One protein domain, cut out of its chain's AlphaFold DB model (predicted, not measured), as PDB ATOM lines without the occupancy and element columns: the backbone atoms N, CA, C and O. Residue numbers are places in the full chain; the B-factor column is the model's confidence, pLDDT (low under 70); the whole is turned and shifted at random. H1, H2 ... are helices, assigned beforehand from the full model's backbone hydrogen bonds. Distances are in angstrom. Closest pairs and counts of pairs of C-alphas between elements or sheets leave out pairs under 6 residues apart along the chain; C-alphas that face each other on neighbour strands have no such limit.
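This is residues 54 to 83 and 116 to 268 of the 446 residues of the protein "NLRC3 protein" of Symbiodinium sp. CCMP2592 (UniProt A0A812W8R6). This is a flat bundle of helices: H1, H3 and H2 lie in a row, with H4 and H5, nearly end to end, packed over one side of it. H6 folds back on H5 along the edge away from H1, and short H7 crosses between H6 and the junction of H4 and H5. The printed part has 183 residues with seven named helices, H1 to H7 in chain order, and no named strand; the class is all helix. The whole is compact, with a radius of gyration of the C-alphas of 18.2 A and spans of 66 by 41 by 21 A.

The longest helices are H1, residues 54 to 81, 41.0 A long, and H2, residues 119 to 146, 40.3 A. H1 begins at C-alpha 54 (-9.441, -22.973, -4.314); H2 begins at C-alpha 119 (-17.169, -42.165, 32.482). H3, residues 158 to 182, is 36.2 A long and H6, residues 228 to 250, 33.3 A. H5, residues 208 to 223, measures 22.5 A. The short ones are H4, residues 193 to 202, and H7, residues 252 to 262, which ends at C-alpha 262 (-12.971, -37.252, 19.179).

H1 to H6 form a bundle, helices grouped side by side. H1 touches H3 at a shallow tilt of 6 degrees, the same way; their closest C-alphas, of Ala 77 and Ala 180, are 5.1 A apart. H2 and H3 are a hairpin, opposite ways at 19 degrees, with the C-alphas of Ala 140 and Val 160 closest at 6.7 A. H4 touches residues 63 to 71 of H1, closest at the C-alphas of Ala 67 and Ala 195, 5.2 A. H5 touches H2 at a steep tilt of 38 degrees, closest at the C-alphas of Ser 137 and Met 213, 5.4 A. H5 and H6 are a hairpin at a shallow tilt of 23 degrees, with the C-alphas of Met 223 and Gln 231 closest at 4.1 A. H7 is about perpendicular to H5 at 88 degrees and touches it, closest at the C-alphas of Asp 208 and Ser 261, 6.1 A. H1 is apart from H2, H5, H6 and H7. Every O i to N i+4 pair is within hydrogen-bond range in H1 to H6, and 6 of 7 are in H7.

The C-alphas of Arg 83 and His 227, the two farthest apart, are 66.9 A from each other. Residues 84 to 115 are not printed, and C-alphas 83 and 116 are 23.9 A apart across this cut. The link from H2 to H3 is long, with 11 residues. The mean pLDDT of the printed part is 92.0; residues 82, 83 and 116 are under 70.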
ATOM      1  N   VAL A  54      -8.025 -23.234  -4.619       93.00
ATOM      2  CA  VAL A  54      -9.441 -22.973  -4.314       93.00
ATOM      3  C   VAL A  54      -9.924 -23.886  -3.193       93.00
ATOM      4  O   VAL A  54     -10.460 -23.401  -2.199       93.00
ATOM      5  N   TRP A  55      -9.676 -25.190  -3.297       93.75
ATOM      6  CA  TRP A  55     -10.131 -26.145  -2.288       93.75
ATOM      7  C   TRP A  55      -9.402 -26.016  -0.958       93.75
ATOM      8  O   TRP A  55     -10.034 -26.088   0.094       93.75
ATOM      9  N   THR A  56      -8.101 -25.728  -0.987       92.44
ATOM     10  CA  THR A  56      -7.343 -25.422   0.232       92.44
ATOM     11  C   THR A  56      -7.926 -24.197   0.940       92.44
ATOM     12  O   THR A  56      -8.136 -24.226   2.152       92.44
ATOM     13  N   LEU A  57      -8.257 -23.133   0.198       93.75
ATOM     14  CA  LEU A  57      -8.901 -21.942   0.757       93.75
ATOM     15  C   LEU A  57     -10.303 -22.238   1.304       93.75
ATOM     16  O   LEU A  57     -10.639 -21.735   2.373       93.75
ATOM     17  N   ILE A  58     -11.100 -23.068   0.622       94.00
ATOM     18  CA  ILE A  58     -12.421 -23.496   1.108       94.00
ATOM     19  C   ILE A  58     -12.285 -24.258   2.429       94.00
ATOM     20  O   ILE A  58     -12.970 -23.923   3.393       94.00
ATOM     21  N   MET A  59     -11.379 -25.233   2.514       94.25
ATOM     22  CA  MET A  59     -11.152 -26.002   3.742       94.25
ATOM     23  C   MET A  59     -10.658 -25.126   4.896       94.25
ATOM     24  O   MET A  59     -11.172 -25.224   6.011       94.25
ATOM     25  N   LEU A  60      -9.712 -24.220   4.630       93.69
ATOM     26  CA  LEU A  60      -9.264 -23.231   5.615       93.69
ATOM     27  C   LEU A  60     -10.417 -22.323   6.060       93.69
ATOM     28  O   LEU A  60     -10.548 -22.032   7.248       93.69
ATOM     29  N   GLY A  61     -11.279 -21.916   5.126       95.50
ATOM     30  CA  GLY A  61     -12.492 -21.153   5.400       95.50
ATOM     31  C   GLY A  61     -13.462 -21.909   6.309       95.50
ATOM     32  O   GLY A  61     -13.929 -21.339   7.291       95.50
ATOM     33  N   ILE A  62     -13.717 -23.194   6.041       95.38
ATOM     34  CA  ILE A  62     -14.554 -24.064   6.884       95.38
ATOM     35  C   ILE A  62     -13.973 -24.149   8.298       95.38
ATOM     36  O   ILE A  62     -14.685 -23.877   9.264       95.38
ATOM     37  N   ALA A  63     -12.682 -24.465   8.433       94.25
ATOM     38  CA  ALA A  63     -12.026 -24.562   9.736       94.25
ATOM     39  C   ALA A  63     -12.090 -23.234  10.513       94.25
ATOM     40  O   ALA A  63     -12.404 -23.221  11.704       94.25
ATOM     41  N   PHE A  64     -11.863 -22.104   9.835       94.69
ATOM     42  CA  PHE A  64     -11.982 -20.777  10.437       94.69
ATOM     43  C   PHE A  64     -13.416 -20.471  10.888       94.69
ATOM     44  O   PHE A  64     -13.623 -20.015  12.013       94.69
ATOM     45  N   LEU A  65     -14.417 -20.749  10.047       95.94
ATOM     46  CA  LEU A  65     -15.828 -20.542  10.379       95.94
ATOM     47  C   LEU A  65     -16.256 -21.386  11.581       95.94
ATOM     48  O   LEU A  65     -16.923 -20.866  12.473       95.94
ATOM     49  N   VAL A  66     -15.836 -22.651  11.641       96.44
ATOM     50  CA  VAL A  66     -16.087 -23.546  12.781       96.44
ATOM     51  C   VAL A  66     -15.450 -22.985  14.051       96.44
ATOM     52  O   VAL A  66     -16.139 -22.849  15.064       96.44
ATOM     53  N   ALA A  67     -14.172 -22.589  13.990       95.19
ATOM     54  CA  ALA A  67     -13.450 -21.991  15.113       95.19
ATOM     55  C   ALA A  67     -14.156 -20.734  15.653       95.19
ATOM     56  O   ALA A  67     -14.355 -20.604  16.864       95.19
ATOM     57  N   VAL A  68     -14.582 -19.829  14.765       94.88
ATOM     58  CA  VAL A  68     -15.318 -18.610  15.135       94.88
ATOM     59  C   VAL A  68     -16.688 -18.953  15.719       94.88
ATOM     60  O   VAL A  68     -17.025 -18.462  16.795       94.88
ATOM     61  N   ALA A  69     -17.465 -19.812  15.056       96.38
ATOM     62  CA  ALA A  69     -18.812 -20.175  15.485       96.38
ATOM     63  C   ALA A  69     -18.815 -20.826  16.875       96.38
ATOM     64  O   ALA A  69     -19.555 -20.384  17.755       96.38
ATOM     65  N   GLY A  70     -17.959 -21.823  17.112       96.44
ATOM     66  CA  GLY A  70     -17.870 -22.478  18.418       96.44
ATOM     67  C   GLY A  70     -17.369 -21.546  19.522       96.44
ATOM     68  O   GLY A  70     -17.917 -21.552  20.624       96.44
ATOM     69  N   THR A  71     -16.413 -20.661  19.218       94.94
ATOM     70  CA  THR A  71     -15.955 -19.638  20.175       94.94
ATOM     71  C   THR A  71     -17.087 -18.677  20.549       94.94
ATOM     72  O   THR A  71     -17.281 -18.385  21.730       94.94
ATOM     73  N   LEU A  72     -17.874 -18.215  19.570       94.81
ATOM     74  CA  LEU A  72     -19.038 -17.359  19.816       94.81
ATOM     75  C   LEU A  72     -20.113 -18.077  20.638       94.81
ATOM     76  O   LEU A  72     -20.677 -17.469  21.542       94.81
ATOM     77  N   ILE A  73     -20.372 -19.361  20.375       95.81
ATOM     78  CA  ILE A  73     -21.327 -20.172  21.145       95.81
ATOM     79  C   ILE A  73     -20.926 -20.227  22.621       95.81
ATOM     80  O   ILE A  73     -21.748 -19.909  23.486       95.81
ATOM     81  N   LEU A  74     -19.666 -20.560  22.919       94.44
ATOM     82  CA  LEU A  74     -19.182 -20.607  24.301       94.44
ATOM     83  C   LEU A  74     -19.217 -19.220  24.962       94.44
ATOM     84  O   LEU A  74     -19.639 -19.098  26.109       94.44
ATOM     85  N   LYS A  75     -18.869 -18.152  24.233       92.25
ATOM     86  CA  LYS A  75     -18.919 -16.775  24.759       92.25
ATOM     87  C   LYS A  75     -20.336 -16.281  25.034       92.25
ATOM     88  O   LYS A  75     -20.579 -15.635  26.050       92.25
ATOM     89  N   CYS A  76     -21.292 -16.607  24.172       92.81
ATOM     90  CA  CYS A  76     -22.700 -16.291  24.399       92.81
ATOM     91  C   CYS A  76     -23.261 -17.021  25.631       92.81
ATOM     92  O   CYS A  76     -24.106 -16.463  26.337       92.81
ATOM     93  N   ALA A  77     -22.779 -18.236  25.919       91.69
ATOM     94  CA  ALA A  77     -23.152 -18.976  27.122       91.69
ATOM     95  C   ALA A  77     -22.716 -18.245  28.403       91.69
ATOM     96  O   ALA A  77     -23.521 -18.088  29.323       91.69
ATOM     97  N   GLU A  78     -21.495 -17.700  28.419       88.88
ATOM     98  CA  GLU A  78     -20.977 -16.895  29.536       88.88
ATOM     99  C   GLU A  78     -21.889 -15.694  29.830       88.88
ATOM    100  O   GLU A  78     -22.277 -15.471  30.976       88.88
ATOM    101  N   CYS A  79     -22.320 -14.962  28.796       85.62
ATOM    102  CA  CYS A  79     -23.217 -13.812  28.956       85.62
ATOM    103  C   CYS A  79     -24.569 -14.187  29.588       85.62
ATOM    104  O   CYS A  79     -25.137 -13.406  30.351       85.62
ATOM    105  N   LYS A  80     -25.098 -15.381  29.291       83.81
ATOM    106  CA  LYS A  80     -26.384 -15.847  29.833       83.81
ATOM    107  C   LYS A  80     -26.302 -16.141  31.332       83.81
ATOM    108  O   LYS A  80     -27.264 -15.881  32.053       83.81
ATOM    109  N   THR A  81     -25.163 -16.652  31.795       73.25
ATOM    110  CA  THR A  81     -24.957 -17.018  33.205       73.25
ATOM    111  C   THR A  81     -24.828 -15.831  34.158       73.25
ATOM    112  O   THR A  81     -25.037 -15.990  35.356       73.25
ATOM    113  N   GLN A  82     -24.542 -14.629  33.650       66.25
ATOM    114  CA  GLN A  82     -24.359 -13.434  34.478       66.25
ATOM    115  C   GLN A  82     -25.659 -12.769  34.939       66.25
ATOM    116  O   GLN A  82     -25.591 -11.735  35.601       66.25
ATOM    117  N   ARG A  83     -26.846 -13.305  34.611       65.25
ATOM    118  CA  ARG A  83     -28.103 -12.702  35.074       65.25
ATOM    119  C   ARG A  83     -28.211 -12.793  36.606       65.25
ATOM    120  O   ARG A  83     -28.354 -13.897  37.133       65.25
ATOM    121  N   SER A 116     -18.130 -32.878  35.179       68.69
ATOM    122  CA  SER A 116     -17.672 -34.217  34.848       68.69
ATOM    123  C   SER A 116     -18.824 -34.989  34.235       68.69
ATOM    124  O   SER A 116     -19.899 -35.165  34.813       68.69
ATOM    125  N   PHE A 117     -18.612 -35.434  33.007       83.00
ATOM    126  CA  PHE A 117     -19.447 -36.473  32.441       83.00
ATOM    127  C   PHE A 117     -19.157 -37.780  33.179       83.00
ATOM    128  O   PHE A 117     -18.005 -38.088  33.494       83.00
ATOM    129  N   GLU A 118     -20.199 -38.574  33.430       89.38
ATOM    130  CA  GLU A 118     -20.000 -39.932  33.925       89.38
ATOM    131  C   GLU A 118     -19.108 -40.697  32.924       89.38
ATOM    132  O   GLU A 118     -19.385 -40.643  31.719       89.38
ATOM    133  N   PRO A 119     -18.080 -41.444  33.376       88.00
ATOM    134  CA  PRO A 119     -17.169 -42.165  32.482       88.00
ATOM    135  C   PRO A 119     -17.885 -43.073  31.471       88.00
ATOM    136  O   PRO A 119     -17.438 -43.226  30.337       88.00
ATOM    137  N   ARG A 120     -19.038 -43.641  31.856       91.25
ATOM    138  CA  ARG A 120     -19.892 -44.441  30.966       91.25
ATOM    139  C   ARG A 120     -20.473 -43.617  29.820       91.25
ATOM    140  O   ARG A 120     -20.439 -44.065  28.679       91.25
ATOM    141  N   THR A 121     -20.954 -42.409  30.107       91.12
ATOM    142  CA  THR A 121     -21.502 -41.495  29.095       91.12
ATOM    143  C   THR A 121     -20.430 -41.090  28.088       91.12
ATOM    144  O   THR A 121     -20.684 -41.132  26.889       91.12
ATOM    145  N   LEU A 122     -19.214 -40.766  28.550       91.31
ATOM    146  CA  LEU A 122     -18.093 -40.442  27.656       91.31
ATOM    147  C   LEU A 122     -17.741 -41.609  26.733       91.31
ATOM    148  O   LEU A 122     -17.578 -41.406  25.535       91.31
ATOM    149  N   LYS A 123     -17.697 -42.834  27.265       92.25
ATOM    150  CA  LYS A 123     -17.475 -44.044  26.464       92.25
ATOM    151  C   LYS A 123     -18.565 -44.242  25.405       92.25
ATOM    152  O   LYS A 123     -18.248 -44.522  24.257       92.25
ATOM    153  N   VAL A 124     -19.838 -44.045  25.748       94.25
ATOM    154  CA  VAL A 124     -20.937 -44.143  24.768       94.25
ATOM    155  C   VAL A 124     -20.813 -43.072  23.680       94.25
ATOM    156  O   VAL A 124     -20.945 -43.388  22.500       94.25
ATOM    157  N   LEU A 125     -20.518 -41.824  24.053       94.00
ATOM    158  CA  LEU A 125     -20.323 -40.730  23.096       94.00
ATOM    159  C   LEU A 125     -19.112 -40.966  22.186       94.00
ATOM    160  O   LEU A 125     -19.194 -40.692  20.991       94.00
ATOM    161  N   LEU A 126     -18.019 -41.508  22.727       93.94
ATOM    162  CA  LEU A 126     -16.842 -41.887  21.951       93.94
ATOM    163  C   LEU A 126     -17.178 -42.991  20.945       93.94
ATOM    164  O   LEU A 126     -16.886 -42.839  19.764       93.94
ATOM    165  N   ALA A 127     -17.833 -44.067  21.390       94.62
ATOM    166  CA  ALA A 127     -18.241 -45.161  20.510       94.62
ATOM    167  C   ALA A 127     -19.162 -44.664  19.383       94.62
ATOM    168  O   ALA A 127     -18.984 -45.039  18.223       94.62
ATOM    169  N   LEU A 128     -20.107 -43.774  19.708       94.44
ATOM    170  CA  LEU A 128     -20.977 -43.137  18.723       94.44
ATOM    171  C   LEU A 128     -20.176 -42.281  17.733       94.44
ATOM    172  O   LEU A 128     -20.384 -42.401  16.528       94.44
ATOM    173  N   SER A 129     -19.247 -41.451  18.219       94.75
ATOM    174  CA  SER A 129     -18.411 -40.612  17.355       94.75
ATOM    175  C   SER A 129     -17.562 -41.452  16.406       94.75
ATOM    176  O   SER A 129     -17.576 -41.175  15.212       94.75
ATOM    177  N   LEU A 130     -16.887 -42.489  16.905       94.19
ATOM    178  CA  LEU A 130     -16.092 -43.417  16.097       94.19
ATOM    179  C   LEU A 130     -16.937 -44.098  15.022       94.19
ATOM    180  O   LEU A 130     -16.567 -44.108  13.850       94.19
ATOM    181  N   THR A 131     -18.109 -44.604  15.413       94.62
ATOM    182  CA  THR A 131     -19.044 -45.255  14.491       94.62
ATOM    183  C   THR A 131     -19.472 -44.291  13.388       94.62
ATOM    184  O   THR A 131     -19.425 -44.648  12.214       94.62
ATOM    185  N   ILE A 132     -19.857 -43.059  13.732       94.88
ATOM    186  CA  ILE A 132     -20.260 -42.049  12.744       94.88
ATOM    187  C   ILE A 132     -19.089 -41.699  11.823       94.88
ATOM    188  O   ILE A 132     -19.270 -41.678  10.607       94.88
ATOM    189  N   THR A 133     -17.893 -41.459  12.365       94.88
ATOM    190  CA  THR A 133     -16.698 -41.112  11.582       94.88
ATOM    191  C   THR A 133     -16.337 -42.213  10.588       94.88
ATOM    192  O   THR A 133     -16.170 -41.925   9.401       94.88
ATOM    193  N   PHE A 134     -16.271 -43.466  11.043       95.56
ATOM    194  CA  PHE A 134     -15.980 -44.616  10.190       95.56
ATOM    195  C   PHE A 134     -17.019 -44.757   9.075       95.56
ATOM    196  O   PHE A 134     -16.664 -44.791   7.899       95.56
ATOM    197  N   ASN A 135     -18.308 -44.766   9.429       95.44
ATOM    198  CA  ASN A 135     -19.383 -44.964   8.459       95.44
ATOM    199  C   ASN A 135     -19.481 -43.819   7.446       95.44
ATOM    200  O   ASN A 135     -19.670 -44.070   6.259       95.44
ATOM    201  N   THR A 136     -19.322 -42.570   7.890       95.25
ATOM    202  CA  THR A 136     -19.367 -41.402   6.997       95.25
ATOM    203  C   THR A 136     -18.186 -41.424   6.028       95.25
ATOM    204  O   THR A 136     -18.372 -41.195   4.835       95.25
ATOM    205  N   SER A 137     -16.987 -41.765   6.515       96.25
ATOM    206  CA  SER A 137     -15.792 -41.901   5.672       96.25
ATOM    207  C   SER A 137     -15.964 -43.026   4.655       96.25
ATOM    208  O   SER A 137     -15.744 -42.820   3.464       96.25
ATOM    209  N   PHE A 138     -16.425 -44.197   5.103       96.38
ATOM    210  CA  PHE A 138     -16.676 -45.344   4.236       96.38
ATOM    211  C   PHE A 138     -17.725 -45.036   3.167       96.38
ATOM    212  O   PHE A 138     -17.471 -45.272   1.990       96.38
ATOM    213  N   ALA A 139     -18.864 -44.448   3.540       95.25
ATOM    214  CA  ALA A 139     -19.917 -44.088   2.595       95.25
ATOM    215  C   ALA A 139     -19.442 -43.059   1.560       95.25
ATOM    216  O   ALA A 139     -19.691 -43.229   0.366       95.25
ATOM    217  N   ALA A 140     -18.719 -42.022   1.992       95.12
ATOM    218  CA  ALA A 140     -18.194 -40.996   1.096       95.12
ATOM    219  C   ALA A 140     -17.173 -41.568   0.095       95.12
ATOM    220  O   ALA A 140     -17.223 -41.259  -1.097       95.12
ATOM    221  N   LEU A 141     -16.284 -42.447   0.561       95.69
ATOM    222  CA  LEU A 141     -15.274 -43.096  -0.275       95.69
ATOM    223  C   LEU A 141     -15.877 -44.150  -1.201       95.69
ATOM    224  O   LEU A 141     -15.487 -44.233  -2.361       95.69
ATOM    225  N   ALA A 142     -16.867 -44.910  -0.739       93.69
ATOM    226  CA  ALA A 142     -17.589 -45.856  -1.579       93.69
ATOM    227  C   ALA A 142     -18.418 -45.142  -2.662       93.69
ATOM    228  O   ALA A 142     -18.496 -45.611  -3.796       93.69
ATOM    229  N   TRP A 143     -18.995 -43.978  -2.350       93.94
ATOM    230  CA  TRP A 143     -19.640 -43.118  -3.342       93.94
ATOM    231  C   TRP A 143     -18.635 -42.563  -4.365       93.94
ATOM    232  O   TRP A 143     -18.889 -42.613  -5.571       93.94
ATOM    233  N   SER A 144     -17.470 -42.094  -3.907       93.38
ATOM    234  CA  SER A 144     -16.380 -41.623  -4.777       93.38
ATOM    235  C   SER A 144     -15.849 -42.741  -5.690       93.38
ATOM    236  O   SER A 144     -15.679 -42.542  -6.892       93.38
ATOM    237  N   SER A 145     -15.701 -43.950  -5.151       92.56
ATOM    238  CA  SER A 145     -15.367 -45.174  -5.887       92.56
ATOM    239  C   SER A 145     -16.399 -45.478  -6.981       92.56
ATOM    240  O   SER A 145     -16.066 -45.546  -8.166       92.56
ATOM    241  N   ARG A 146     -17.690 -45.552  -6.624       91.75
ATOM    242  CA  ARG A 146     -18.785 -45.834  -7.576       91.75
ATOM    243  C   ARG A 146     -18.880 -44.821  -8.716       91.75
ATOM    244  O   ARG A 146     -19.308 -45.175  -9.811       91.75
ATOM    245  N   THR A 147     -18.504 -43.570  -8.464       88.19
ATOM    246  CA  THR A 147     -18.531 -42.488  -9.457       88.19
ATOM    247  C   THR A 147     -17.242 -42.383 -10.279       88.19
ATOM    248  O   THR A 147     -17.141 -41.500 -11.127       88.19
ATOM    249  N   GLY A 148     -16.271 -43.284 -10.074       88.75
ATOM    250  CA  GLY A 148     -14.992 -43.269 -10.790       88.75
ATOM    251  C   GLY A 148     -14.138 -42.043 -10.461       88.75
ATOM    252  O   GLY A 148     -13.419 -41.542 -11.325       88.75
ATOM    253  N   ARG A 149     -14.282 -41.529  -9.236       89.12
ATOM    254  CA  ARG A 149     -13.621 -40.322  -8.717       89.12
ATOM    255  C   ARG A 149     -12.508 -40.625  -7.719       89.12
ATOM    256  O   ARG A 149     -11.715 -39.750  -7.397       89.12
ATOM    257  N   LEU A 150     -12.443 -41.860  -7.232       92.38
ATOM    258  CA  LEU A 150     -11.377 -42.320  -6.358       92.38
ATOM    259  C   LEU A 150     -10.193 -42.807  -7.209       92.38
ATOM    260  O   LEU A 150     -10.373 -43.616  -8.115       92.38
ATOM    261  N   SER A 151      -8.986 -42.311  -6.932       91.12
ATOM    262  CA  SER A 151      -7.760 -42.723  -7.629       91.12
ATOM    263  C   SER A 151      -6.639 -43.050  -6.648       91.12
ATOM    264  O   SER A 151      -6.589 -42.530  -5.535       91.12
ATOM    265  N   LYS A 152      -5.701 -43.898  -7.074       89.81
ATOM    266  CA  LYS A 152      -4.482 -44.199  -6.307       89.81
ATOM    267  C   LYS A 152      -3.532 -43.005  -6.249       89.81
ATOM    268  O   LYS A 152      -2.870 -42.822  -5.234       89.81
ATOM    269  N   ASP A 153      -3.487 -42.211  -7.316       87.56
ATOM    270  CA  ASP A 153      -2.524 -41.115  -7.450       87.56
ATOM    271  C   ASP A 153      -2.988 -39.855  -6.713       87.56
ATOM    272  O   ASP A 153      -2.188 -39.168  -6.078       87.56
ATOM    273  N   TYR A 154      -4.297 -39.584  -6.740       84.31
ATOM    274  CA  TYR A 154      -4.886 -38.377  -6.145       84.31
ATOM    275  C   TYR A 154      -5.652 -38.638  -4.840       84.31
ATOM    276  O   TYR A 154      -5.900 -37.706  -4.074       84.31
ATOM    277  N   GLY A 155      -6.012 -39.892  -4.553       91.44
ATOM    278  CA  GLY A 155      -6.932 -40.237  -3.472       91.44
ATOM    279  C   GLY A 155      -8.380 -39.887  -3.825       91.44
ATOM    280  O   GLY A 155      -8.806 -40.048  -4.969       91.44
ATOM    281  N   ALA A 156      -9.143 -39.446  -2.824       90.25
ATOM    282  CA  ALA A 156     -10.496 -38.928  -3.009       90.25
ATOM    283  C   ALA A 156     -10.496 -37.483  -3.534       90.25
ATOM    284  O   ALA A 156      -9.528 -36.742  -3.376       90.25
ATOM    285  N   ASP A 157     -11.625 -37.065  -4.101       90.69
ATOM    286  CA  ASP A 157     -11.841 -35.686  -4.532       90.69
ATOM    287  C   ASP A 157     -11.725 -34.668  -3.383       90.69
ATOM    288  O   ASP A 157     -12.141 -34.913  -2.243       90.69
ATOM    289  N   TRP A 158     -11.240 -33.465  -3.707       90.56
ATOM    290  CA  TRP A 158     -11.151 -32.334  -2.774       90.56
ATOM    291  C   TRP A 158     -12.495 -31.983  -2.131       90.56
ATOM    292  O   TRP A 158     -12.562 -31.601  -0.963       90.56
ATOM    293  N   GLU A 159     -13.568 -32.155  -2.886       90.56
ATOM    294  CA  GLU A 159     -14.952 -31.983  -2.485       90.56
ATOM    295  C   GLU A 159     -15.353 -32.944  -1.367       90.56
ATOM    296  O   GLU A 159     -15.991 -32.542  -0.392       90.56
ATOM    297  N   VAL A 160     -14.955 -34.214  -1.496       92.38
ATOM    298  CA  VAL A 160     -15.226 -35.253  -0.500       92.38
ATOM    299  C   VAL A 160     -14.486 -34.919   0.787       92.38
ATOM    300  O   VAL A 160     -15.091 -34.913   1.860       92.38
ATOM    301  N   TYR A 161     -13.210 -34.539   0.689       93.12
ATOM    302  CA  TYR A 161     -12.445 -34.079   1.847       93.12
ATOM    303  C   TYR A 161     -13.064 -32.842   2.508       93.12
ATOM    304  O   TYR A 161     -13.100 -32.760   3.735       93.12
ATOM    305  N   ALA A 162     -13.578 -31.889   1.726       94.00
ATOM    306  CA  ALA A 162     -14.202 -30.681   2.257       94.00
ATOM    307  C   ALA A 162     -15.535 -30.998   2.951       94.00
ATOM    308  O   ALA A 162     -15.815 -30.450   4.017       94.00
ATOM    309  N   GLY A 163     -16.325 -31.917   2.389       94.00
ATOM    310  CA  GLY A 163     -17.547 -32.429   3.008       94.00
ATOM    311  C   GLY A 163     -17.266 -33.129   4.337       94.00
ATOM    312  O   GLY A 163     -17.885 -32.800   5.347       94.00
ATOM    313  N   LEU A 164     -16.274 -34.024   4.374       94.56
ATOM    314  CA  LEU A 164     -15.859 -34.713   5.600       94.56
ATOM    315  C   LEU A 164     -15.311 -33.737   6.657       94.56
ATOM    316  O   LEU A 164     -15.684 -33.835   7.828       94.56
ATOM    317  N   LEU A 165     -14.511 -32.742   6.249       94.62
ATOM    318  CA  LEU A 165     -14.054 -31.652   7.123       94.62
ATOM    319  C   LEU A 165     -15.238 -30.868   7.705       94.62
ATOM    320  O   LEU A 165     -15.249 -30.556   8.895       94.62
ATOM    321  N   ALA A 166     -16.243 -30.550   6.885       95.56
ATOM    322  CA  ALA A 166     -17.436 -29.839   7.330       95.56
ATOM    323  C   ALA A 166     -18.259 -30.672   8.327       95.56
ATOM    324  O   ALA A 166     -18.707 -30.132   9.339       95.56
ATOM    325  N   CYS A 167     -18.408 -31.980   8.099       95.38
ATOM    326  CA  CYS A 167     -19.050 -32.898   9.043       95.38
ATOM    327  C   CYS A 167     -18.301 -32.963  10.384       95.38
ATOM    328  O   CYS A 167     -18.931 -32.875  11.441       95.38
ATOM    329  N   SER A 168     -16.966 -33.050  10.356       94.94
ATOM    330  CA  SER A 168     -16.120 -32.978  11.557       94.94
ATOM    331  C   SER A 168     -16.315 -31.653  12.304       94.94
ATOM    332  O   SER A 168     -16.591 -31.632  13.506       94.94
ATOM    333  N   GLY A 169     -16.286 -30.534  11.577       95.56
ATOM    334  CA  GLY A 169     -16.522 -29.210  12.139       95.56
ATOM    335  C   GLY A 169     -17.908 -29.056  12.769       95.56
ATOM    336  O   GLY A 169     -18.037 -28.500  13.860       95.56
ATOM    337  N   LEU A 170     -18.947 -29.603  12.132       96.25
ATOM    338  CA  LEU A 170     -20.302 -29.631  12.682       96.25
ATOM    339  C   LEU A 170     -20.354 -30.413  14.001       96.25
ATOM    340  O   LEU A 170     -20.986 -29.952  14.952       96.25
ATOM    341  N   ALA A 171     -19.662 -31.551  14.091       95.62
ATOM    342  CA  ALA A 171     -19.576 -32.314  15.332       95.62
ATOM    343  C   ALA A 171     -18.946 -31.485  16.466       95.62
ATOM    344  O   ALA A 171     -19.478 -31.472  17.577       95.62
ATOM    345  N   LEU A 172     -17.880 -30.723  16.193       96.25
ATOM    346  CA  LEU A 172     -17.266 -29.830  17.187       96.25
ATOM    347  C   LEU A 172     -18.197 -28.687  17.617       96.25
ATOM    348  O   LEU A 172     -18.258 -28.349  18.800       96.25
ATOM    349  N   VAL A 173     -18.963 -28.110  16.687       97.44
ATOM    350  CA  VAL A 173     -19.979 -27.091  17.007       97.44
ATOM    351  C   VAL A 173     -21.086 -27.676  17.890       97.44
ATOM    352  O   VAL A 173     -21.492 -27.040  18.863       97.44
ATOM    353  N   LEU A 174     -21.545 -28.900  17.611       96.56
ATOM    354  CA  LEU A 174     -22.514 -29.600  18.459       96.56
ATOM    355  C   LEU A 174     -21.956 -29.846  19.867       96.56
ATOM    356  O   LEU A 174     -22.661 -29.612  20.850       96.56
ATOM    357  N   GLN A 175     -20.685 -30.234  19.990       96.12
ATOM    358  CA  GLN A 175     -20.024 -30.352  21.292       96.12
ATOM    359  C   GLN A 175     -19.972 -29.004  22.031       96.12
ATOM    360  O   GLN A 175     -20.271 -28.956  23.225       96.12
ATOM    361  N   ALA A 176     -19.679 -27.899  21.335       96.31
ATOM    362  CA  ALA A 176     -19.707 -26.562  21.934       96.31
ATOM    363  C   ALA A 176     -21.100 -26.176  22.431       96.31
ATOM    364  O   ALA A 176     -21.216 -25.592  23.504       96.31
ATOM    365  N   LEU A 177     -22.159 -26.520  21.692       96.44
ATOM    366  CA  LEU A 177     -23.539 -26.289  22.126       96.44
ATOM    367  C   LEU A 177     -23.870 -27.079  23.396       96.44
ATOM    368  O   LEU A 177     -24.462 -26.526  24.322       96.44
ATOM    369  N   ILE A 178     -23.450 -28.346  23.471       95.12
ATOM    370  CA  ILE A 178     -23.627 -29.179  24.668       95.12
ATOM    371  C   ILE A 178     -22.891 -28.557  25.864       95.12
ATOM    372  O   ILE A 178     -23.483 -28.432  26.938       95.12
ATOM    373  N   MET A 179     -21.640 -28.115  25.683       93.62
ATOM    374  CA  MET A 179     -20.862 -27.459  26.742       93.62
ATOM    375  C   MET A 179     -21.458 -26.120  27.166       93.62
ATOM    376  O   MET A 179     -21.622 -25.874  28.357       93.62
ATOM    377  N   ALA A 180     -21.851 -25.280  26.208       93.75
ATOM    378  CA  ALA A 180     -22.535 -24.014  26.456       93.75
ATOM    379  C   ALA A 180     -23.813 -24.208  27.277       93.75
ATOM    380  O   ALA A 180     -24.129 -23.400  28.147       93.75
ATOM    381  N   TRP A 181     -24.555 -25.285  27.012       93.56
ATOM    382  CA  TRP A 181     -25.795 -25.563  27.724       93.56
ATOM    383  C   TRP A 181     -25.574 -26.135  29.129       93.56
ATOM    384  O   TRP A 181     -26.425 -25.952  29.998       93.56
ATOM    385  N   ARG A 182     -24.435 -26.798  29.362       90.88
ATOM    386  CA  ARG A 182     -24.054 -27.383  30.656       90.88
ATOM    387  C   ARG A 182     -23.165 -26.498  31.526       90.88
ATOM    388  O   ARG A 182     -22.876 -26.894  32.652       90.88
ATOM    389  N   LEU A 183     -22.736 -25.340  31.032       90.00
ATOM    390  CA  LEU A 183     -21.860 -24.428  31.762       90.00
ATOM    391  C   LEU A 183     -22.535 -23.948  33.065       90.00
ATOM    392  O   LEU A 183     -23.603 -23.326  32.996       90.00
ATOM    393  N   PRO A 184     -21.944 -24.212  34.247       86.38
ATOM    394  CA  PRO A 184     -22.459 -23.718  35.513       86.38
ATOM    395  C   PRO A 184     -22.460 -22.187  35.555       86.38
ATOM    396  O   PRO A 184     -21.601 -21.537  34.950       86.38
ATOM    397  N   PRO A 185     -23.407 -21.574  36.282       84.81
ATOM    398  CA  PRO A 185     -23.469 -20.130  36.362       84.81
ATOM    399  C   PRO A 185     -22.225 -19.552  37.047       84.81
ATOM    400  O   PRO A 185     -21.854 -19.982  38.135       84.81
ATOM    401  N   GLY A 186     -21.601 -18.552  36.416       85.75
ATOM    402  CA  GLY A 186     -20.410 -17.873  36.937       85.75
ATOM    403  C   GLY A 186     -19.076 -18.449  36.454       85.75
ATOM    404  O   GLY A 186     -18.054 -17.777  36.603       85.75
ATOM    405  N   GLU A 187     -19.074 -19.625  35.824       88.81
ATOM    406  CA  GLU A 187     -17.889 -20.183  35.170       88.81
ATOM    407  C   GLU A 187     -17.717 -19.631  33.750       88.81
ATOM    408  O   GLU A 187     -18.669 -19.176  33.109       88.81
ATOM    409  N   LYS A 188     -16.476 -19.631  33.258       90.81
ATOM    410  CA  LYS A 188     -16.127 -19.147  31.917       90.81
ATOM    411  C   LYS A 188     -15.160 -20.113  31.259       90.81
ATOM    412  O   LYS A 188     -14.368 -20.752  31.943       90.81
ATOM    413  N   PHE A 189     -15.193 -20.190  29.936       90.94
ATOM    414  CA  PHE A 189     -14.172 -20.916  29.193       90.94
ATOM    415  C   PHE A 189     -13.091 -19.945  28.717       90.94
ATOM    416  O   PHE A 189     -13.371 -18.793  28.350       90.94
ATOM    417  N   GLY A 190     -11.852 -20.432  28.659       88.19
ATOM    418  CA  GLY A 190     -10.762 -19.692  28.039       88.19
ATOM    419  C   GLY A 190     -11.130 -19.286  26.613       88.19
ATOM    420  O   GLY A 190     -11.654 -20.085  25.837       88.19
ATOM    421  N   THR A 191     -10.853 -18.034  26.245       86.88
ATOM    422  CA  THR A 191     -11.171 -17.472  24.916       86.88
ATOM    423  C   THR A 191     -10.622 -18.311  23.764       86.88
ATOM    424  O   THR A 191     -11.249 -18.378  22.712       86.88
ATOM    425  N   MET A 192      -9.474 -18.959  23.969       87.81
ATOM    426  CA  MET A 192      -8.787 -19.770  22.960       87.81
ATOM    427  C   MET A 192      -9.039 -21.276  23.111       87.81
ATOM    428  O   MET A 192      -8.565 -22.051  22.282       87.81
ATOM    429  N   ALA A 193      -9.786 -21.703  24.134       90.50
ATOM    430  CA  ALA A 193      -9.971 -23.118  24.453       90.50
ATOM    431  C   ALA A 193     -10.645 -23.878  23.296       90.50
ATOM    432  O   ALA A 193     -10.144 -24.913  22.859       90.50
ATOM    433  N   PHE A 194     -11.718 -23.312  22.729       94.25
ATOM    434  CA  PHE A 194     -12.392 -23.908  21.573       94.25
ATOM    435  C   PHE A 194     -11.500 -23.929  20.331       94.25
ATOM    436  O   PHE A 194     -11.410 -24.953  19.663       94.25
ATOM    437  N   ALA A 195     -10.812 -22.825  20.028       91.38
ATOM    438  CA  ALA A 195      -9.920 -22.757  18.874       91.38
ATOM    439  C   ALA A 195      -8.803 -23.813  18.955       91.38
ATOM    440  O   ALA A 195      -8.490 -24.458  17.957       91.38
ATOM    441  N   GLN A 196      -8.246 -24.048  20.148       89.12
ATOM    442  CA  GLN A 196      -7.255 -25.101  20.369       89.12
ATOM    443  C   GLN A 196      -7.849 -26.500  20.151       89.12
ATOM    444  O   GLN A 196      -7.253 -27.295  19.427       89.12
ATOM    445  N   ALA A 197      -9.020 -26.784  20.729       92.00
ATOM    446  CA  ALA A 197      -9.725 -28.055  20.548       92.00
ATOM    447  C   ALA A 197     -10.130 -28.303  19.080       92.00
ATOM    448  O   ALA A 197     -10.126 -29.436  18.601       92.00
ATOM    449  N   CYS A 198     -10.437 -27.230  18.349       92.94
ATOM    450  CA  CYS A 198     -10.749 -27.266  16.926       92.94
ATOM    451  C   CYS A 198      -9.531 -27.653  16.085       92.94
ATOM    452  O   CYS A 198      -9.651 -28.463  15.169       92.94
ATOM    453  N   ILE A 199      -8.348 -27.120  16.405       88.94
ATOM    454  CA  ILE A 199      -7.113 -27.461  15.689       88.94
ATOM    455  C   ILE A 199      -6.744 -28.922  15.917       88.94
ATOM    456  O   ILE A 199      -6.408 -29.608  14.957       88.94
ATOM    457  N   THR A 200      -6.823 -29.420  17.151       87.19
ATOM    458  CA  THR A 200      -6.514 -30.833  17.425       87.19
ATOM    459  C   THR A 200      -7.530 -31.771  16.775       87.19
ATOM    460  O   THR A 200      -7.130 -32.792  16.219       87.19
ATOM    461  N   GLY A 201      -8.814 -31.399  16.768       87.75
ATOM    462  CA  GLY A 201      -9.888 -32.204  16.181       87.75
ATOM    463  C   GLY A 201      -9.938 -32.199  14.648       87.75
ATOM    464  O   GLY A 201     -10.364 -33.191  14.062       87.75
ATOM    465  N   MET A 202      -9.490 -31.129  13.977       90.62
ATOM    466  CA  MET A 202      -9.630 -30.969  12.515       90.62
ATOM    467  C   MET A 202      -8.305 -30.971  11.741       90.62
ATOM    468  O   MET A 202      -8.326 -30.939  10.513       90.62
ATOM    469  N   ALA A 203      -7.143 -30.987  12.404       87.75
ATOM    470  CA  ALA A 203      -5.860 -30.995  11.700       87.75
ATOM    471  C   ALA A 203      -5.658 -32.319  10.925       87.75
ATOM    472  O   ALA A 203      -5.573 -33.368  11.564       87.75
ATOM    473  N   PRO A 204      -5.461 -32.299   9.589       81.12
ATOM    474  CA  PRO A 204      -5.420 -33.512   8.753       81.12
ATOM    475  C   PRO A 204      -4.308 -34.520   9.069       81.12
ATOM    476  O   PRO A 204      -4.334 -35.665   8.611       81.12
ATOM    477  N   VAL A 205      -3.277 -34.076   9.786       79.56
ATOM    478  CA  VAL A 205      -2.153 -34.931  10.183       79.56
ATOM    479  C   VAL A 205      -2.391 -35.530  11.567       79.56
ATOM    480  O   VAL A 205      -2.053 -36.682  11.786       79.56
ATOM    481  N   ILE A 206      -3.012 -34.777  12.476       80.50
ATOM    482  CA  ILE A 206      -3.068 -35.100  13.910       80.50
ATOM    483  C   ILE A 206      -4.385 -35.764  14.294       80.50
ATOM    484  O   ILE A 206      -4.419 -36.569  15.219       80.50
ATOM    485  N   SER A 207      -5.465 -35.399  13.612       88.94
ATOM    486  CA  SER A 207      -6.798 -35.867  13.948       88.94
ATOM    487  C   SER A 207      -6.974 -37.332  13.568       88.94
ATOM    488  O   SER A 207      -6.801 -37.718  12.411       88.94
ATOM    489  N   ASP A 208      -7.400 -38.118  14.551       90.88
ATOM    490  CA  ASP A 208      -7.754 -39.533  14.413       90.88
ATOM    491  C   ASP A 208      -8.866 -39.757  13.371       90.88
ATOM    492  O   ASP A 208      -8.877 -40.749  12.647       90.88
ATOM    493  N   GLN A 209      -9.757 -38.771  13.197       91.25
ATOM    494  CA  GLN A 209     -10.811 -38.819  12.179       91.25
ATOM    495  C   GLN A 209     -10.238 -38.835  10.758       91.25
ATOM    496  O   GLN A 209     -10.742 -39.540   9.884       91.25
ATOM    497  N   TYR A 210      -9.170 -38.068  10.531       90.75
ATOM    498  CA  TYR A 210      -8.472 -38.040   9.250       90.75
ATOM    499  C   TYR A 210      -7.632 -39.289   9.024       90.75
ATOM    500  O   TYR A 210      -7.523 -39.735   7.883       90.75
ATOM    501  N   ASP A 211      -7.042 -39.841  10.080       92.50
ATOM    502  CA  ASP A 211      -6.283 -41.090  10.000       92.50
ATOM    503  C   ASP A 211      -7.203 -42.265   9.648       92.50
ATOM    504  O   ASP A 211      -6.998 -42.932   8.636       92.50
ATOM    505  N   THR A 212      -8.331 -42.384  10.357       94.44
ATOM    506  CA  THR A 212      -9.398 -43.350  10.053       94.44
ATOM    507  C   THR A 212      -9.855 -43.237   8.599       94.44
ATOM    508  O   THR A 212      -9.979 -44.240   7.900       94.44
ATOM    509  N   MET A 213     -10.090 -42.020   8.100       95.00
ATOM    510  CA  MET A 213     -10.476 -41.806   6.704       95.00
ATOM    511  C   MET A 213      -9.393 -42.287   5.720       95.00
ATOM    512  O   MET A 213      -9.740 -42.878   4.698       95.00
ATOM    513  N   LYS A 214      -8.101 -42.065   6.001       94.00
ATOM    514  CA  LYS A 214      -7.000 -42.555   5.148       94.00
ATOM    515  C   LYS A 214      -6.947 -44.079   5.120       94.00
ATOM    516  O   LYS A 214      -6.797 -44.648   4.040       94.00
ATOM    517  N   ASP A 215      -7.125 -44.728   6.266       96.06
ATOM    518  CA  ASP A 215      -7.146 -46.189   6.356       96.06
ATOM    519  C   ASP A 215      -8.337 -46.784   5.598       96.06
ATOM    520  O   ASP A 215      -8.190 -47.745   4.837       96.06
ATOM    521  N   VAL A 216      -9.514 -46.164   5.726       96.94
ATOM    522  CA  VAL A 216     -10.699 -46.545   4.950       96.94
ATOM    523  C   VAL A 216     -10.463 -46.317   3.453       96.94
ATOM    524  O   VAL A 216     -10.817 -47.175   2.647       96.94
ATOM    525  N   MET A 217      -9.825 -45.213   3.056       96.38
ATOM    526  CA  MET A 217      -9.493 -44.933   1.654       96.38
ATOM    527  C   MET A 217      -8.557 -45.991   1.079       96.38
ATOM    528  O   MET A 217      -8.804 -46.499  -0.014       96.38
ATOM    529  N   PHE A 218      -7.524 -46.373   1.829       96.38
ATOM    530  CA  PHE A 218      -6.630 -47.459   1.451       96.38
ATOM    531  C   PHE A 218      -7.388 -48.784   1.271       96.38
ATOM    532  O   PHE A 218      -7.197 -49.470   0.264       96.38
ATOM    533  N   ALA A 219      -8.279 -49.127   2.206       97.25
ATOM    534  CA  ALA A 219      -9.102 -50.328   2.119       97.25
ATOM    535  C   ALA A 219     -10.001 -50.325   0.869       97.25
ATOM    536  O   ALA A 219     -10.030 -51.311   0.131       97.25
ATOM    537  N   VAL A 220     -10.691 -49.212   0.589       96.62
ATOM    538  CA  VAL A 220     -11.565 -49.068  -0.589       96.62
ATOM    539  C   VAL A 220     -10.766 -49.182  -1.889       96.62
ATOM    540  O   VAL A 220     -11.136 -49.978  -2.749       96.62
ATOM    541  N   LEU A 221      -9.621 -48.501  -2.002       95.75
ATOM    542  CA  LEU A 221      -8.726 -48.614  -3.162       95.75
ATOM    543  C   LEU A 221      -8.217 -50.049  -3.380       95.75
ATOM    544  O   LEU A 221      -8.059 -50.496  -4.518       95.75
ATOM    545  N   CYS A 222      -7.963 -50.800  -2.303       96.69
ATOM    546  CA  CYS A 222      -7.600 -52.214  -2.404       96.69
ATOM    547  C   CYS A 222      -8.765 -53.067  -2.926       96.69
ATOM    548  O   CYS A 222      -8.556 -53.957  -3.753       96.69
ATOM    549  N   MET A 223      -9.995 -52.777  -2.495       96.00
ATOM    550  CA  MET A 223     -11.202 -53.466  -2.964       96.00
ATOM    551  C   MET A 223     -11.534 -53.171  -4.435       96.00
ATOM    552  O   MET A 223     -12.163 -54.004  -5.087       96.00
ATOM    553  N   GLU A 224     -11.058 -52.051  -4.987       94.75
ATOM    554  CA  GLU A 224     -11.156 -51.733  -6.421       94.75
ATOM    555  C   GLU A 224     -10.108 -52.431  -7.303       94.75
ATOM    556  O   GLU A 224     -10.223 -52.422  -8.529       94.75
ATOM    557  N   SER A 225      -9.087 -53.057  -6.713       95.00
ATOM    558  CA  SER A 225      -8.027 -53.740  -7.462       95.00
ATOM    559  C   SER A 225      -8.563 -54.879  -8.339       95.00
ATOM    560  O   SER A 225      -9.510 -55.571  -7.971       95.00
ATOM    561  N   GLU A 226      -7.920 -55.151  -9.478       95.69
ATOM    562  CA  GLU A 226      -8.259 -56.291 -10.347       95.69
ATOM    563  C   GLU A 226      -7.888 -57.646  -9.720       95.69
ATOM    564  O   GLU A 226      -8.481 -58.680 -10.039       95.69
ATOM    565  N   HIS A 227      -6.924 -57.651  -8.796       95.81
ATOM    566  CA  HIS A 227      -6.426 -58.863  -8.155       95.81
ATOM    567  C   HIS A 227      -7.253 -59.218  -6.915       95.81
ATOM    568  O   HIS A 227      -7.290 -58.459  -5.946       95.81
ATOM    569  N   ALA A 228      -7.853 -60.414  -6.907       96.12
ATOM    570  CA  ALA A 228      -8.693 -60.892  -5.803       96.12
ATOM    571  C   ALA A 228      -7.962 -60.915  -4.447       96.12
ATOM    572  O   ALA A 228      -8.569 -60.632  -3.422       96.12
ATOM    573  N   GLU A 229      -6.659 -61.200  -4.439       96.75
ATOM    574  CA  GLU A 229      -5.830 -61.189  -3.225       96.75
ATOM    575  C   GLU A 229      -5.794 -59.802  -2.569       96.75
ATOM    576  O   GLU A 229      -5.950 -59.675  -1.355       96.75
ATOM    577  N   ILE A 230      -5.665 -58.750  -3.382       96.12
ATOM    578  CA  ILE A 230      -5.643 -57.362  -2.908       96.12
ATOM    579  C   ILE A 230      -7.039 -56.946  -2.424       96.12
ATOM    580  O   ILE A 230      -7.150 -56.263  -1.410       96.12
ATOM    581  N   GLN A 231      -8.108 -57.418  -3.076       96.88
ATOM    582  CA  GLN A 231      -9.478 -57.175  -2.609       96.88
ATOM    583  C   GLN A 231      -9.729 -57.791  -1.227       96.88
ATOM    584  O   GLN A 231     -10.281 -57.128  -0.351       96.88
ATOM    585  N   VAL A 232      -9.290 -59.041  -1.015       96.94
ATOM    586  CA  VAL A 232      -9.357 -59.712   0.296       96.94
ATOM    587  C   VAL A 232      -8.580 -58.904   1.332       96.94
ATOM    588  O   VAL A 232      -9.092 -58.665   2.422       96.94
ATOM    589  N   MET A 233      -7.375 -58.442   0.990       96.25
ATOM    590  CA  MET A 233      -6.557 -57.617   1.879       96.25
ATOM    591  C   MET A 233      -7.252 -56.300   2.253       96.25
ATOM    592  O   MET A 233      -7.189 -55.910   3.413       96.25
ATOM    593  N   GLY A 234      -7.950 -55.653   1.314       96.12
ATOM    594  CA  GLY A 234      -8.747 -54.451   1.584       96.12
ATOM    595  C   GLY A 234      -9.933 -54.705   2.520       96.12
ATOM    596  O   GLY A 234     -10.195 -53.918   3.424       96.12
ATOM    597  N   ALA A 235     -10.632 -55.831   2.360       96.88
ATOM    598  CA  ALA A 235     -11.710 -56.206   3.275       96.88
ATOM    599  C   ALA A 235     -11.180 -56.522   4.686       96.88
ATOM    600  O   ALA A 235     -11.730 -56.042   5.678       96.88
ATOM    601  N   LEU A 236     -10.081 -57.280   4.773       96.69
ATOM    602  CA  LEU A 236      -9.431 -57.610   6.041       96.69
ATOM    603  C   LEU A 236      -8.839 -56.375   6.729       96.69
ATOM    604  O   LEU A 236      -8.876 -56.302   7.953       96.69
ATOM    605  N   SER A 237      -8.310 -55.397   5.985       96.50
ATOM    606  CA  SER A 237      -7.801 -54.157   6.580       96.50
ATOM    607  C   SER A 237      -8.926 -53.302   7.163       96.50
ATOM    608  O   SER A 237      -8.751 -52.722   8.232       96.50
ATOM    609  N   LEU A 238     -10.097 -53.276   6.519       96.25
ATOM    610  CA  LEU A 238     -11.278 -52.593   7.043       96.25
ATOM    611  C   LEU A 238     -11.803 -53.261   8.324       96.25
ATOM    612  O   LEU A 238     -12.085 -52.578   9.307       96.25
ATOM    613  N   GLU A 239     -11.892 -54.595   8.335       95.69
ATOM    614  CA  GLU A 239     -12.246 -55.365   9.534       95.69
ATOM    615  C   GLU A 239     -11.230 -55.127  10.661       95.69
ATOM    616  O   GLU A 239     -11.606 -54.850  11.802       95.69
ATOM    617  N   TRP A 240      -9.938 -55.160  10.330       95.44
ATOM    618  CA  TRP A 240      -8.857 -54.886  11.269       95.44
ATOM    619  C   TRP A 240      -8.963 -53.488  11.882       95.44
ATOM    620  O   TRP A 240      -8.797 -53.347  13.093       95.44
ATOM    621  N   LEU A 241      -9.294 -52.469  11.085       94.88
ATOM    622  CA  LEU A 241      -9.490 -51.106  11.573       94.88
ATOM    623  C   LEU A 241     -10.582 -51.050  12.651       94.88
ATOM    624  O   LEU A 241     -10.378 -50.440  13.701       94.88
ATOM    625  N   VAL A 242     -11.713 -51.732  12.440       94.00
ATOM    626  CA  VAL A 242     -12.791 -51.822  13.442       94.00
ATOM    627  C   VAL A 242     -12.302 -52.534  14.705       94.00
ATOM    628  O   VAL A 242     -12.535 -52.047  15.813       94.00
ATOM    629  N   ILE A 243     -11.579 -53.651  14.558       93.25
ATOM    630  CA  ILE A 243     -11.014 -54.397  15.693       93.25
ATOM    631  C   ILE A 243     -10.063 -53.513  16.506       93.25
ATOM    632  O   ILE A 243     -10.186 -53.470  17.728       93.25
ATOM    633  N   VAL A 244      -9.149 -52.781  15.862       92.19
ATOM    634  CA  VAL A 244      -8.198 -51.891  16.549       92.19
ATOM    635  C   VAL A 244      -8.930 -50.819  17.350       92.19
ATOM    636  O   VAL A 244      -8.607 -50.626  18.520       92.19
ATOM    637  N   HIS A 245      -9.958 -50.183  16.788       90.56
ATOM    638  CA  HIS A 245     -10.751 -49.192  17.518       90.56
ATOM    639  C   HIS A 245     -11.474 -49.798  18.727       90.56
ATOM    640  O   HIS A 245     -11.448 -49.216  19.811       90.56
ATOM    641  N   VAL A 246     -12.060 -50.993  18.582       90.81
ATOM    642  CA  VAL A 246     -12.682 -51.718  19.703       90.81
ATOM    643  C   VAL A 246     -11.645 -52.052  20.775       90.81
ATOM    644  O   VAL A 246     -11.896 -51.843  21.959       90.81
ATOM    645  N   VAL A 247     -10.458 -52.520  20.388       90.12
ATOM    646  CA  VAL A 247      -9.371 -52.829  21.323       90.12
ATOM    647  C   VAL A 247      -8.913 -51.566  22.055       90.12
ATOM    648  O   VAL A 247      -8.881 -51.558  23.285       90.12
ATOM    649  N   CYS A 248      -8.643 -50.469  21.348       88.75
ATOM    650  CA  CYS A 248      -8.264 -49.193  21.959       88.75
ATOM    651  C   CYS A 248      -9.354 -48.632  22.886       88.75
ATOM    652  O   CYS A 248      -9.040 -47.988  23.887       88.75
ATOM    653  N   PHE A 249     -10.625 -48.922  22.609       86.94
ATOM    654  CA  PHE A 249     -11.751 -48.577  23.474       86.94
ATOM    655  C   PHE A 249     -11.798 -49.397  24.780       86.94
ATOM    656  O   PHE A 249     -12.358 -48.950  25.784       86.94
ATOM    657  N   THR A 250     -11.217 -50.602  24.800       88.06
ATOM    658  CA  THR A 250     -11.152 -51.430  26.020       88.06
ATOM    659  C   THR A 250     -10.046 -51.009  26.988       88.06
ATOM    660  O   THR A 250     -10.201 -51.196  28.195       88.06
ATOM    661  N   PHE A 251      -8.958 -50.412  26.493       88.31
ATOM    662  CA  PHE A 251      -7.829 -49.972  27.316       88.31
ATOM    663  C   PHE A 251      -8.002 -48.518  27.778       88.31
ATOM    664  O   PHE A 251      -8.244 -47.619  26.976       88.31
ATOM    665  N   GLU A 252      -7.865 -48.265  29.083       87.44
ATOM    666  CA  GLU A 252      -8.124 -46.940  29.671       87.44
ATOM    667  C   GLU A 252      -7.147 -45.862  29.179       87.44
ATOM    668  O   GLU A 252      -7.581 -44.759  28.846       87.44
ATOM    669  N   ASP A 253      -5.856 -46.197  29.066       83.00
ATOM    670  CA  ASP A 253      -4.815 -45.260  28.624       83.00
ATOM    671  C   ASP A 253      -5.071 -44.762  27.189       83.00
ATOM    672  O   ASP A 253      -4.995 -43.565  26.919       83.00
ATOM    673  N   THR A 254      -5.431 -45.663  26.271       86.75
ATOM    674  CA  THR A 254      -5.763 -45.308  24.881       86.75
ATOM    675  C   THR A 254      -7.122 -44.632  24.784       86.75
ATOM    676  O   THR A 254      -7.285 -43.710  23.995       86.75
ATOM    677  N   THR A 255      -8.089 -45.026  25.620       88.62
ATOM    678  CA  THR A 255      -9.409 -44.379  25.659       88.62
ATOM    679  C   THR A 255      -9.282 -42.889  25.970       88.62
ATOM    680  O   THR A 255     -10.011 -42.094  25.390       88.62
ATOM    681  N   ALA A 256      -8.361 -42.485  26.851       87.94
ATOM    682  CA  ALA A 256      -8.129 -41.071  27.140       87.94
ATOM    683  C   ALA A 256      -7.604 -40.300  25.915       87.94
ATOM    684  O   ALA A 256      -8.079 -39.198  25.647       87.94
ATOM    685  N   GLU A 257      -6.676 -40.885  25.151       88.12
ATOM    686  CA  GLU A 257      -6.158 -40.283  23.913       88.12
ATOM    687  C   GLU A 257      -7.250 -40.192  22.826       88.12
ATOM    688  O   GLU A 257      -7.394 -39.151  22.190       88.12
ATOM    689  N   LEU A 258      -8.080 -41.232  22.680       90.44
ATOM    690  CA  LEU A 258      -9.234 -41.246  21.768       90.44
ATOM    691  C   LEU A 258     -10.338 -40.260  22.172       90.44
ATOM    692  O   LEU A 258     -10.984 -39.647  21.324       90.44
ATOM    693  N   LEU A 259     -10.576 -40.093  23.473       92.19
ATOM    694  CA  LEU A 259     -11.501 -39.083  23.977       92.19
ATOM    695  C   LEU A 259     -11.001 -37.674  23.632       92.19
ATOM    696  O   LEU A 259     -11.807 -36.847  23.213       92.19
ATOM    697  N   ASP A 260      -9.699 -37.407  23.768       90.00
ATOM    698  CA  ASP A 260      -9.108 -36.105  23.429       90.00
ATOM    699  C   ASP A 260      -9.178 -35.801  21.927       90.00
ATOM    700  O   ASP A 260      -9.400 -34.652  21.550       90.00
ATOM    701  N   SER A 261      -9.066 -36.809  21.054       90.56
ATOM    702  CA  SER A 261      -9.184 -36.613  19.602       90.56
ATOM    703  C   SER A 261     -10.636 -36.442  19.133       90.56
ATOM    704  O   SER A 261     -10.918 -35.547  18.336       90.56
ATOM    705  N   HIS A 262     -11.574 -37.255  19.637       92.94
ATOM    706  CA  HIS A 262     -12.971 -37.252  19.179       92.94
ATOM    707  C   HIS A 262     -13.870 -36.258  19.914       92.94
ATOM    708  O   HIS A 262     -14.787 -35.686  19.318       92.94
ATOM    709  N   LEU A 263     -13.641 -36.061  21.213       94.88
ATOM    710  CA  LEU A 263     -14.488 -35.265  22.104       94.88
ATOM    711  C   LEU A 263     -13.729 -34.060  22.691       94.88
ATOM    712  O   LEU A 263     -14.031 -33.620  23.802       94.88
ATOM    713  N   SER A 264     -12.761 -33.519  21.942       93.81
ATOM    714  CA  SER A 264     -11.840 -32.456  22.381       93.81
ATOM    715  C   SER A 264     -12.537 -31.256  23.035       93.81
ATOM    716  O   SER A 264     -12.020 -30.667  23.985       93.81
ATOM    717  N   VAL A 265     -13.737 -30.898  22.566       95.00
ATOM    718  CA  VAL A 265     -14.505 -29.756  23.082       95.00
ATOM    719  C   VAL A 265     -15.268 -30.116  24.357       95.00
ATOM    720  O   VAL A 265     -15.355 -29.290  25.264       95.00
ATOM    721  N   LEU A 266     -15.797 -31.340  24.469       93.62
ATOM    722  CA  LEU A 266     -16.493 -31.799  25.682       93.62
ATOM    723  C   LEU A 266     -15.548 -31.975  26.879       93.62
ATOM    724  O   LEU A 266     -16.001 -31.963  28.021       93.62
ATOM    725  N   LEU A 267     -14.250 -32.144  26.620       91.88
ATOM    726  CA  LEU A 267     -13.214 -32.272  27.647       91.88
ATOM    727  C   LEU A 267     -12.594 -30.931  28.058       91.88
ATOM    728  O   LEU A 267     -11.684 -30.902  28.891       91.88
ATOM    729  N   LEU A 268     -13.070 -29.813  27.502       91.31
ATOM    730  CA  LEU A 268     -12.604 -28.494  27.911       91.31
ATOM    731  C   LEU A 268     -12.913 -28.252  29.387       91.31
ATOM    732  O   LEU A 268     -14.047 -28.387  29.845       91.31
TER     733      LEU A 268